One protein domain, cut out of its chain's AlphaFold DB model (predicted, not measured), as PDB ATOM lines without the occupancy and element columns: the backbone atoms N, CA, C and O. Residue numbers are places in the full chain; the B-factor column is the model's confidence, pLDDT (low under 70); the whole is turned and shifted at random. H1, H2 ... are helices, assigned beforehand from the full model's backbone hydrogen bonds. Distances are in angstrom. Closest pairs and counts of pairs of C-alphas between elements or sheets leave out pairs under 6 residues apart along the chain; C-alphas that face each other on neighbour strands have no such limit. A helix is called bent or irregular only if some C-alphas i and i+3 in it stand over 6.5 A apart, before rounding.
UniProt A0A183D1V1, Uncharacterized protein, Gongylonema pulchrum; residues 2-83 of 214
ATOM      1  N   LYS A   2     -16.150  30.999 -37.991       38.72
ATOM      2  CA  LYS A   2     -16.643  32.197 -38.696       38.72
ATOM      3  C   LYS A   2     -16.581  33.379 -37.725       38.72
ATOM      4  O   LYS A   2     -17.377  33.444 -36.794       38.72
ATOM      5  N   GLY A   3     -15.592  34.258 -37.876       47.53
ATOM      6  CA  GLY A   3     -15.555  35.518 -37.136       47.53
ATOM      7  C   GLY A   3     -16.752  36.368 -37.550       47.53
ATOM      8  O   GLY A   3     -16.948  36.600 -38.739       47.53
ATOM      9  N   CYS A   4     -17.587  36.788 -36.597       58.09
ATOM     10  CA  CYS A   4     -18.661  37.730 -36.897       58.09
ATOM     11  C   CYS A   4     -18.026  39.032 -37.408       58.09
ATOM     12  O   CYS A   4     -17.085  39.527 -36.785       58.09
ATOM     13  N   LEU A   5     -18.531  39.585 -38.516       59.00
ATOM     14  CA  LEU A   5     -18.012  40.807 -39.147       59.00
ATOM     15  C   LEU A   5     -17.880  41.956 -38.131       59.00
ATOM     16  O   LEU A   5     -16.907  42.694 -38.138       59.00
ATOM     17  N   THR A   6     -18.814  42.023 -37.179       55.66
ATOM     18  CA  THR A   6     -18.819  42.983 -36.064       55.66
ATOM     19  C   THR A   6     -17.642  42.828 -35.104       55.66
ATOM     20  O   THR A   6     -17.168  43.807 -34.541       55.66
ATOM     21  N   THR A   7     -17.160  41.602 -34.902       54.38
ATOM     22  CA  THR A   7     -16.014  41.320 -34.031       54.38
ATOM     23  C   THR A   7     -14.709  41.697 -34.712       54.38
ATOM     24  O   THR A   7     -13.865  42.303 -34.062       54.38
ATOM     25  N   ALA A   8     -14.559  41.375 -36.001       60.19
ATOM     26  CA  ALA A   8     -13.414  41.827 -36.789       60.19
ATOM     27  C   ALA A   8     -13.388  43.364 -36.862       60.19
ATOM     28  O   ALA A   8     -12.376  43.979 -36.558       60.19
ATOM     29  N   PHE A   9     -14.547  43.983 -37.100       60.19
ATOM     30  CA  PHE A   9     -14.714  45.435 -37.134       60.19
ATOM     31  C   PHE A   9     -14.361  46.124 -35.807       60.19
ATOM     32  O   PHE A   9     -13.599  47.083 -35.794       60.19
ATOM     33  N   ALA A  10     -14.842  45.612 -34.667       58.66
ATOM     34  CA  ALA A  10     -14.490  46.158 -33.351       58.66
ATOM     35  C   ALA A  10     -13.009  45.937 -32.980       58.66
ATOM     36  O   ALA A  10     -12.469  46.662 -32.146       58.66
ATOM     37  N   GLN A  11     -12.354  44.922 -33.555       60.66
ATOM     38  CA  GLN A  11     -10.916  44.691 -33.390       60.66
ATOM     39  C   GLN A  11     -10.080  45.636 -34.259       60.66
ATOM     40  O   GLN A  11      -9.046  46.118 -33.787       60.66
ATOM     41  N   ASP A  12     -10.540  45.920 -35.476       63.16
ATOM     42  CA  ASP A  12      -9.869  46.814 -36.422       63.16
ATOM     43  C   ASP A  12      -9.996  48.286 -36.015       63.16
ATOM     44  O   ASP A  12      -9.024  49.030 -36.109       63.16
ATOM     45  N   LEU A  13     -11.146  48.698 -35.473       58.81
ATOM     46  CA  LEU A  13     -11.419  50.097 -35.130       58.81
ATOM     47  C   LEU A  13     -10.685  50.635 -33.890       58.81
ATOM     48  O   LEU A  13     -10.820  51.817 -33.612       58.81
ATOM     49  N   ARG A  14      -9.952  49.811 -33.126       64.62
ATOM     50  CA  ARG A  14      -9.164  50.198 -31.927       64.62
ATOM     51  C   ARG A  14      -9.699  51.430 -31.160       64.62
ATOM     52  O   ARG A  14     -10.598  51.262 -30.341       64.62
ATOM     53  N   GLU A  15      -9.130  52.618 -31.384       58.28
ATOM     54  CA  GLU A  15      -9.475  53.880 -30.702       58.28
ATOM     55  C   GLU A  15     -10.723  54.565 -31.288       58.28
ATOM     56  O   GLU A  15     -11.506  55.151 -30.546       58.28
ATOM     57  N   ASP A  16     -10.994  54.409 -32.584       63.88
ATOM     58  CA  ASP A  16     -12.187  54.962 -33.240       63.88
ATOM     59  C   ASP A  16     -13.474  54.292 -32.736       63.88
ATOM     60  O   ASP A  16     -14.526  54.930 -32.633       63.88
ATOM     61  N   PHE A  17     -13.388  53.021 -32.322       72.69
ATOM     62  CA  PHE A  17     -14.511  52.307 -31.704       72.69
ATOM     63  C   PHE A  17     -14.933  52.920 -30.365       72.69
ATOM     64  O   PHE A  17     -16.078  52.739 -29.940       72.69
ATOM     65  N   ASP A  18     -14.044  53.649 -29.680       72.25
ATOM     66  CA  ASP A  18     -14.389  54.220 -28.385       72.25
ATOM     67  C   ASP A  18     -15.482  55.299 -28.509       72.25
ATOM     68  O   ASP A  18     -16.362  55.391 -27.647       72.25
ATOM     69  N   SER A  19     -15.515  56.065 -29.594       83.00
ATOM     70  CA  SER A  19     -16.572  57.065 -29.793       83.00
ATOM     71  C   SER A  19     -17.968  56.430 -29.942       83.00
ATOM     72  O   SER A  19     -18.940  56.953 -29.400       83.00
ATOM     73  N   HIS A  20     -18.052  55.242 -30.552       86.12
ATOM     74  CA  HIS A  20     -19.313  54.566 -30.884       86.12
ATOM     75  C   HIS A  20     -19.695  53.405 -29.957       86.12
ATOM     76  O   HIS A  20     -20.754  52.798 -30.132       86.12
ATOM     77  N   LEU A  21     -18.872  53.076 -28.951       88.38
ATOM     78  CA  LEU A  21     -19.088  51.915 -28.074       88.38
ATOM     79  C   LEU A  21     -20.510  51.861 -27.497       88.38
ATOM     80  O   LEU A  21     -21.138  50.801 -27.485       88.38
ATOM     81  N   TRP A  22     -21.014  52.993 -27.005       92.56
ATOM     82  CA  TRP A  22     -22.319  53.046 -26.350       92.56
ATOM     83  C   TRP A  22     -23.479  52.879 -27.329       92.56
ATOM     84  O   TRP A  22     -24.400  52.122 -27.036       92.56
ATOM     85  N   GLU A  23     -23.415  53.512 -28.501       91.88
ATOM     86  CA  GLU A  23     -24.407  53.355 -29.575       91.88
ATOM     87  C   GLU A  23     -24.437  51.913 -30.093       91.88
ATOM     88  O   GLU A  23     -25.497  51.329 -30.344       91.88
ATOM     89  N   PHE A  24     -23.258  51.298 -30.186       90.31
ATOM     90  CA  PHE A  24     -23.118  49.920 -30.619       90.31
ATOM     91  C   PHE A  24     -23.675  48.931 -29.588       90.31
ATOM     92  O   PHE A  24     -24.426  48.017 -29.938       90.31
ATOM     93  N   LEU A  25     -23.369  49.131 -28.301       92.25
ATOM     94  CA  LEU A  25     -23.955  48.344 -27.213       92.25
ATOM     95  C   LEU A  25     -25.475  48.498 -27.165       92.25
ATOM     96  O   LEU A  25     -26.174  47.498 -27.034       92.25
ATOM     97  N   GLU A  26     -25.990  49.716 -27.317       94.25
ATOM     98  CA  GLU A  26     -27.425  49.999 -27.364       94.25
ATOM     99  C   GLU A  26     -28.117  49.257 -28.518       94.25
ATOM    100  O   GLU A  26     -29.183  48.661 -28.335       94.25
ATOM    101  N   SER A  27     -27.469  49.205 -29.685       92.94
ATOM    102  CA  SER A  27     -27.948  48.460 -30.853       92.94
ATOM    103  C   SER A  27     -28.012  46.954 -30.590       92.94
ATOM    104  O   SER A  27     -29.011  46.310 -30.917       92.94
ATOM    105  N   ILE A  28     -26.989  46.385 -29.945       91.25
ATOM    106  CA  ILE A  28     -26.968  44.962 -29.567       91.25
ATOM    107  C   ILE A  28     -28.015  44.664 -28.495       91.25
ATOM    108  O   ILE A  28     -28.723  43.666 -28.601       91.25
ATOM    109  N   ILE A  29     -28.155  45.525 -27.485       93.44
ATOM    110  CA  ILE A  29     -29.170  45.380 -26.437       93.44
ATOM    111  C   ILE A  29     -30.568  45.384 -27.058       93.44
ATOM    112  O   ILE A  29     -31.349  44.474 -26.795       93.44
ATOM    113  N   SER A  30     -30.850  46.336 -27.950       93.25
ATOM    114  CA  SER A  30     -32.125  46.443 -28.667       93.25
ATOM    115  C   SER A  30     -32.382  45.257 -29.601       93.25
ATOM    116  O   SER A  30     -33.528  44.844 -29.798       93.25
ATOM    117  N   LEU A  31     -31.329  44.705 -30.213       92.31
ATOM    118  CA  LEU A  31     -31.419  43.487 -31.012       92.31
ATOM    119  C   LEU A  31     -31.796  42.303 -30.124       92.31
ATOM    120  O   LEU A  31     -32.775  41.624 -30.412       92.31
ATOM    121  N   LEU A  32     -31.063  42.072 -29.036       91.06
ATOM    122  CA  LEU A  32     -31.307  40.974 -28.099       91.06
ATOM    123  C   LEU A  32     -32.684  41.079 -27.426       91.06
ATOM    124  O   LEU A  32     -33.370  40.075 -27.229       91.06
ATOM    125  N   GLU A  33     -33.122  42.295 -27.108       90.44
ATOM    126  CA  GLU A  33     -34.434  42.552 -26.523       90.44
ATOM    127  C   GLU A  33     -35.569  42.159 -27.480       90.44
ATOM    128  O   GLU A  33     -36.499  41.470 -27.063       90.44
ATOM    129  N   ARG A  34     -35.468  42.512 -28.766       90.19
ATOM    130  CA  ARG A  34     -36.489  42.204 -29.787       90.19
ATOM    131  C   ARG A  34     -36.349  40.816 -30.408       90.19
ATOM    132  O   ARG A  34     -37.276  40.318 -31.041       90.19
ATOM    133  N   SER A  35     -35.189  40.189 -30.250       82.75
ATOM    134  CA  SER A  35     -34.962  38.825 -30.708       82.75
ATOM    135  C   SER A  35     -35.782  37.893 -29.834       82.75
ATOM    136  O   SER A  35     -35.455  37.701 -28.670       82.75
ATOM    137  N   HIS A  36     -36.871  37.347 -30.375       77.44
ATOM    138  CA  HIS A  36     -37.636  36.262 -29.753       77.44
ATOM    139  C   HIS A  36     -36.773  34.981 -29.680       77.44
ATOM    140  O   HIS A  36     -35.550  35.046 -29.634       77.44
ATOM    141  N   GLU A  37     -37.365  33.789 -29.719       73.50
ATOM    142  CA  GLU A  37     -36.647  32.499 -29.680       73.50
ATOM    143  C   GLU A  37     -35.865  32.174 -30.973       73.50
ATOM    144  O   GLU A  37     -35.642  31.021 -31.323       73.50
ATOM    145  N   LYS A  38     -35.421  33.202 -31.708       84.19
ATOM    146  CA  LYS A  38     -34.556  33.065 -32.881       84.19
ATOM    147  C   LYS A  38     -33.127  32.784 -32.418       84.19
ATOM    148  O   LYS A  38     -32.317  33.705 -32.295       84.19
ATOM    149  N   THR A  39     -32.843  31.512 -32.150       80.69
ATOM    150  CA  THR A  39     -31.589  31.018 -31.563       80.69
ATOM    151  C   THR A  39     -30.341  31.581 -32.240       80.69
ATOM    152  O   THR A  39     -29.480  32.112 -31.551       80.69
ATOM    153  N   GLU A  40     -30.275  31.586 -33.573       82.62
ATOM    154  CA  GLU A  40     -29.098  32.080 -34.309       82.62
ATOM    155  C   GLU A  40     -28.791  33.566 -34.044       82.62
ATOM    156  O   GLU A  40     -27.627  33.962 -33.928       82.62
ATOM    157  N   ILE A  41     -29.831  34.400 -33.910       84.44
ATOM    158  CA  ILE A  41     -29.671  35.834 -33.629       84.44
ATOM    159  C   ILE A  41     -29.207  36.034 -32.187       84.44
ATOM    160  O   ILE A  41     -28.314  36.843 -31.936       84.44
ATOM    161  N   LEU A  42     -29.783  35.281 -31.246       83.00
ATOM    162  CA  LEU A  42     -29.387  35.324 -29.841       83.00
ATOM    163  C   LEU A  42     -27.937  34.871 -29.662       83.00
ATOM    164  O   LEU A  42     -27.161  35.579 -29.026       83.00
ATOM    165  N   GLU A  43     -27.546  33.747 -30.262       79.31
ATOM    166  CA  GLU A  43     -26.172  33.238 -30.227       79.31
ATOM    167  C   GLU A  43     -25.186  34.252 -30.798       79.31
ATOM    168  O   GLU A  43     -24.184  34.576 -30.156       79.31
ATOM    169  N   THR A  44     -25.496  34.811 -31.971       81.50
ATOM    170  CA  THR A  44     -24.644  35.816 -32.612       81.50
ATOM    171  C   THR A  44     -24.545  37.077 -31.756       81.50
ATOM    172  O   THR A  44     -23.444  37.563 -31.501       81.50
ATOM    173  N   GLY A  45     -25.669  37.590 -31.250       84.25
ATOM    174  CA  GLY A  45     -25.701  38.791 -30.415       84.25
ATOM    175  C   GLY A  45     -24.946  38.611 -29.097       84.25
ATOM    176  O   GLY A  45     -24.160  39.474 -28.707       84.25
ATOM    177  N   PHE A  46     -25.115  37.466 -28.437       83.44
ATOM    178  CA  PHE A  46     -24.397  37.120 -27.213       83.44
ATOM    179  C   PHE A  46     -22.902  36.909 -27.442       83.44
ATOM    180  O   PHE A  46     -22.090  37.380 -26.642       83.44
ATOM    181  N   PHE A  47     -22.520  36.259 -28.542       80.69
ATOM    182  CA  PHE A  47     -21.121  36.105 -28.925       80.69
ATOM    183  C   PHE A  47     -20.459  37.465 -29.174       80.69
ATOM    184  O   PHE A  47     -19.387  37.740 -28.625       80.69
ATOM    185  N   THR A  48     -21.114  38.343 -29.937       82.81
ATOM    186  CA  THR A  48     -20.634  39.708 -30.181       82.81
ATOM    187  C   THR A  48     -20.519  40.485 -28.873       82.81
ATOM    188  O   THR A  48     -19.491  41.118 -28.625       82.81
ATOM    189  N   LEU A  49     -21.510  40.382 -27.982       86.19
ATOM    190  CA  LEU A  49     -21.469  41.051 -26.686       86.19
ATOM    191  C   LEU A  49     -20.288  40.582 -25.824       86.19
ATOM    192  O   LEU A  49     -19.548  41.405 -25.283       86.19
ATOM    193  N   ALA A  50     -20.061  39.268 -25.740       83.88
ATOM    194  CA  ALA A  50     -18.930  38.702 -25.010       83.88
ATOM    195  C   ALA A  50     -17.583  39.196 -25.566       83.88
ATOM    196  O   ALA A  50     -16.652  39.474 -24.803       83.88
ATOM    197  N   LYS A  51     -17.475  39.360 -26.890       79.56
ATOM    198  CA  LYS A  51     -16.278  39.917 -27.531       79.56
ATOM    199  C   LYS A  51     -16.066  41.388 -27.201       79.56
ATOM    200  O   LYS A  51     -14.945  41.745 -26.846       79.56
ATOM    201  N   ILE A  52     -17.109  42.214 -27.224       84.62
ATOM    202  CA  ILE A  52     -17.009  43.618 -26.792       84.62
ATOM    203  C   ILE A  52     -16.567  43.691 -25.334       84.62
ATOM    204  O   ILE A  52     -15.632  44.422 -25.016       84.62
ATOM    205  N   PHE A  53     -17.175  42.893 -24.454       85.56
ATOM    206  CA  PHE A  53     -16.802  42.857 -23.039       85.56
ATOM    207  C   PHE A  53     -15.343  42.469 -22.844       85.56
ATOM    208  O   PHE A  53     -14.681  43.013 -21.967       85.56
ATOM    209  N   TRP A  54     -14.819  41.562 -23.668       82.62
ATOM    210  CA  TRP A  54     -13.413  41.184 -23.639       82.62
ATOM    211  C   TRP A  54     -12.476  42.302 -24.118       82.62
ATOM    212  O   TRP A  54     -11.468  42.572 -23.449       82.62
ATOM    213  N   LEU A  55     -12.796  42.923 -25.260       83.00
ATOM    214  CA  LEU A  55     -11.985  43.953 -25.918       83.00
ATOM    215  C   LEU A  55     -11.982  45.256 -25.112       83.00
ATOM    216  O   LEU A  55     -10.921  45.758 -24.755       83.00
ATOM    217  N   GLN A  56     -13.165  45.733 -24.728       87.44
ATOM    218  CA  GLN A  56     -13.378  47.018 -24.062       87.44
ATOM    219  C   GLN A  56     -13.451  46.910 -22.533       87.44
ATOM    220  O   GLN A  56     -13.854  47.847 -21.844       87.44
ATOM    221  N   ARG A  57     -13.004  45.781 -21.959       88.44
ATOM    222  CA  ARG A  57     -13.083  45.503 -20.512       88.44
ATOM    223  C   ARG A  57     -12.577  46.639 -19.628       88.44
ATOM    224  O   ARG A  57     -13.155  46.884 -18.579       88.44
ATOM    225  N   ARG A  58     -11.486  47.314 -20.011       89.88
ATOM    226  CA  ARG A  58     -10.875  48.370 -19.185       89.88
ATOM    227  C   ARG A  58     -11.827  49.553 -19.036       89.88
ATOM    228  O   ARG A  58     -12.063  50.007 -17.920       89.88
ATOM    229  N   ARG A  59     -12.406  49.994 -20.152       91.00
ATOM    230  CA  ARG A  59     -13.385  51.072 -20.181       91.00
ATOM    231  C   ARG A  59     -14.689  50.670 -19.500       91.00
ATOM    232  O   ARG A  59     -15.148  51.386 -18.621       91.00
ATOM    233  N   LEU A  60     -15.220  49.490 -19.817       92.94
ATOM    234  CA  LEU A  60     -16.469  48.996 -19.229       92.94
ATOM    235  C   LEU A  60     -16.385  48.827 -17.705       92.94
ATOM    236  O   LEU A  60     -17.359  49.079 -17.007       92.94
ATOM    237  N   VAL A  61     -15.224  48.436 -17.166       94.12
ATOM    238  CA  VAL A  61     -14.996  48.385 -15.711       94.12
ATOM    239  C   VAL A  61     -14.951  49.788 -15.102       94.12
ATOM    240  O   VAL A  61     -15.505  49.996 -14.025       94.12
ATOM    241  N   ARG A  62     -14.322  50.759 -15.780       94.25
ATOM    242  CA  ARG A  62     -14.280  52.163 -15.336       94.25
ATOM    243  C   ARG A  62     -15.674  52.796 -15.326       94.25
ATOM    244  O   ARG A  62     -15.996  53.552 -14.418       94.25
ATOM    245  N   GLU A  63     -16.503  52.452 -16.305       95.06
ATOM    246  CA  GLU A  63     -17.839  53.018 -16.527       95.06
ATOM    247  C   GLU A  63     -18.955  52.043 -16.117       95.06
ATOM    248  O   GLU A  63     -20.053  52.057 -16.668       95.06
ATOM    249  N   LEU A  64     -18.698  51.183 -15.125       95.75
ATOM    250  CA  LEU A  64     -19.573  50.053 -14.795       95.75
ATOM    251  C   LEU A  64     -20.999  50.465 -14.381       95.75
ATOM    252  O   LEU A  64     -21.949  49.741 -14.668       95.75
ATOM    253  N   ARG A  65     -21.176  51.646 -13.767       96.38
ATOM    254  CA  ARG A  65     -22.516  52.211 -13.504       96.38
ATOM    255  C   ARG A  65     -23.303  52.424 -14.799       96.38
ATOM    256  O   ARG A  65     -24.470  52.057 -14.862       96.38
ATOM    257  N   GLU A  66     -22.663  52.970 -15.831       96.06
ATOM    258  CA  GLU A  66     -23.309  53.202 -17.126       96.06
ATOM    259  C   GLU A  66     -23.621  51.889 -17.840       96.06
ATOM    260  O   GLU A  66     -24.713  51.730 -18.383       96.06
ATOM    261  N   VAL A  67     -22.728  50.900 -17.737       96.50
ATOM    262  CA  VAL A  67     -23.022  49.538 -18.200       96.50
ATOM    263  C   VAL A  67     -24.315  49.032 -17.549       96.50
ATOM    264  O   VAL A  67     -25.252  48.668 -18.252       96.50
ATOM    265  N   PHE A  68     -24.440  49.074 -16.222       96.94
ATOM    266  CA  PHE A  68     -25.667  48.611 -15.564       96.94
ATOM    267  C   PHE A  68     -26.920  49.392 -15.982       96.94
ATOM    268  O   PHE A  68     -27.953  48.763 -16.215       96.94
ATOM    269  N   ARG A  69     -26.840  50.719 -16.170       96.06
ATOM    270  CA  ARG A  69     -27.975  51.517 -16.678       96.06
ATOM    271  C   ARG A  69     -28.460  51.029 -18.039       96.06
ATOM    272  O   ARG A  69     -29.656  50.803 -18.215       96.06
ATOM    273  N   ARG A  70     -27.542  50.807 -18.983       95.75
ATOM    274  CA  ARG A  70     -27.865  50.348 -20.346       95.75
ATOM    275  C   ARG A  70     -28.457  48.941 -20.353       95.75
ATOM    276  O   ARG A  70     -29.425  48.669 -21.065       95.75
ATOM    277  N   PHE A  71     -27.912  48.055 -19.521       95.62
ATOM    278  CA  PHE A  71     -28.355  46.665 -19.411       95.62
ATOM    279  C   PHE A  71     -29.611  46.475 -18.544       95.62
ATOM    280  O   PHE A  71     -30.158  45.370 -18.535       95.62
ATOM    281  N   LYS A  72     -30.126  47.525 -17.881       94.50
ATOM    282  CA  LYS A  72     -31.306  47.459 -16.997       94.50
ATOM    283  C   LYS A  72     -32.509  46.776 -17.654       94.50
ATOM    284  O   LYS A  72     -33.106  45.894 -17.047       94.50
ATOM    285  N   ARG A  73     -32.820  47.100 -18.917       93.06
ATOM    286  CA  ARG A  73     -33.931  46.467 -19.665       93.06
ATOM    287  C   ARG A  73     -33.766  44.953 -19.801       93.06
ATOM    288  O   ARG A  73     -34.721  44.203 -19.625       93.06
ATOM    289  N   LEU A  74     -32.539  44.483 -20.040       92.62
ATOM    290  CA  LEU A  74     -32.258  43.049 -20.122       92.62
ATOM    291  C   LEU A  74     -32.282  42.379 -18.740       92.62
ATOM    292  O   LEU A  74     -32.719  41.234 -18.642       92.62
ATOM    293  N   PHE A  75     -31.889  43.090 -17.676       92.62
ATOM    294  CA  PHE A  75     -32.041  42.634 -16.284       92.62
ATOM    295  C   PHE A  75     -33.513  42.541 -15.859       92.62
ATOM    296  O   PHE A  75     -33.876  41.642 -15.104       92.62
ATOM    297  N   ALA A  76     -34.372  43.438 -16.337       92.50
ATOM    298  CA  ALA A  76     -35.804  43.441 -16.040       92.50
ATOM    299  C   ALA A  76     -36.614  42.527 -16.980       92.50
ATOM    300  O   ALA A  76     -37.832  42.411 -16.847       92.50
ATOM    301  N   CYS A  77     -35.962  41.878 -17.949       90.19
ATOM    302  CA  CYS A  77     -36.655  41.105 -18.968       90.19
ATOM    303  C   CYS A  77     -37.330  39.856 -18.380       90.19
ATOM    304  O   CYS A  77     -36.722  39.092 -17.633       90.19
ATOM    305  N   LYS A  78     -38.564  39.563 -18.812       89.38
ATOM    306  CA  LYS A  78     -39.317  38.365 -18.387       89.38
ATOM    307  C   LYS A  78     -38.594  37.045 -18.700       89.38
ATOM    308  O   LYS A  78     -38.812  36.034 -18.038       89.38
ATOM    309  N   ARG A  79     -37.712  37.043 -19.704       89.31
ATOM    310  CA  ARG A  79     -37.004  35.852 -20.190       89.31
ATOM    311  C   ARG A  79     -35.825  35.507 -19.286       89.31
ATOM    312  O   ARG A  79     -34.821  36.212 -19.246       89.31
ATOM    313  N   LEU A  80     -35.923  34.379 -18.586       89.06
ATOM    314  CA  LEU A  80     -34.913  33.952 -17.617       89.06
ATOM    315  C   LEU A  80     -33.530  33.698 -18.241       89.06
ATOM    316  O   LEU A  80     -32.521  34.036 -17.628       89.06
ATOM    317  N   TYR A  81     -33.461  33.129 -19.448       85.44
ATOM    318  CA  TYR A  81     -32.178  32.872 -20.116       85.44
ATOM    319  C   TYR A  81     -31.416  34.172 -20.421       85.44
ATOM    320  O   TYR A  81     -30.204  34.220 -20.226       85.44
ATOM    321  N   MET A  82     -32.132  35.241 -20.802       88.75
ATOM    322  CA  MET A  82     -31.557  36.574 -21.012       88.75
ATOM    323  C   MET A  82     -30.940  37.091 -19.716       88.75
ATOM    324  O   MET A  82     -29.759  37.435 -19.681       88.75
ATOM    325  N   ARG A  83     -31.722  37.077 -18.630       92.50
ATOM    326  CA  ARG A  83     -31.270  37.527 -17.307       92.50
ATOM    327  C   ARG A  83     -30.040  36.753 -16.834       92.50
ATOM    328  O   ARG A  83     -29.065  37.358 -16.402       92.50
TER     329      ARG A  83
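AT A GLANCE: This is residues 2 to 83 of the 214 residues of an uncharacterized protein of Gongylonema pulchrum (UniProt A0A183D1V1). The longest helix, H2, lies in the middle, with H3 folded back beside it as a helical hairpin and H5 running along another side of it. Short H1 packs beside the later part of H3, while short H4 makes the corner between H3 and H5, and H6 sits at the far end of H5. The 82 printed residues hold six named helices, H1 to H6 in chain order, and no named strand, an all-helix domain with mostly aligned packing: H1 and H3, H2 and H3, and H2 and H5 each touch at a shallow tilt. The whole is compact, with a radius of gyration of the C-alphas of 12.7 A, and flat, spanning 35 by 33 by 17 A.

HOW THE PARTS SIT: Start at H2, residues 16 to 34, which has a kink of 42 degrees near residue 23. Its residues 25 to 32 alone touch H3, residues 39 to 55, at a shallow tilt of 28 degrees, opposite ways; look for the closest C-alphas, those of Leu 32 and Leu 42, 6.2 A apart. With residues 26 to 33 alone H2 touches residues 70 to 74 of H5, residues 64 to 75, the same way at a shallow tilt of 20 degrees; the closest C-alphas are those of Glu 33 and Leu 74, 6.8 A apart. H3 and H5 are apart. H1, residues 5 to 12, touches residues 48 to 55 of H3, the same way at a shallow tilt of 7 degrees, with the C-alphas of Thr 7 and Thr 48 the closest at 6.2 A. H4, residues 57 to 62, is close to H5 but not clearly touching, about perpendicular at 75 degrees; its Leu 60 has its C-alpha 6.7 A from that of Val 67, the closest pair. H6, residues 80 to 83, touches H5 only at the corner, where the closest C-alphas, those of Phe 75 and Arg 83, are 5.3 A apart. Every O i to N i+4 pair is within hydrogen-bond range in H1, H3 and H4, against 12 of 15 in H2 and 6 of 8 in H5; H6 is too short for such a pair.

IN THESE COORDINATES: Find C-alpha 16 at (-12.187, 54.962, -33.240); from there H2 runs 27.7 A to C-alpha 34. H2 is irregular, with C-alphas 19 and 22 7.8 A apart, and so is H5, with C-alphas 70 and 73 7.2 A apart. H3 covers 24.2 A, H5 14.6 A and H1 10.5 A, the last from C-alpha 5 at (-18.012, 40.807, -39.147). Short H4 and H6 measure 8.5 A and 5.1 A, and H6 ends at C-alpha 83, (-31.270, 37.527, -17.307).

THE WHOLE: The two C-alphas farthest apart, those of Glu 15 and Lys 78, are 35.8 A apart. The printed part has no cut, and its five links between helices are tight. Read the B-factor column for pLDDT: residues 2 to 16 are under 70, and the mean of the printed part is 82.7.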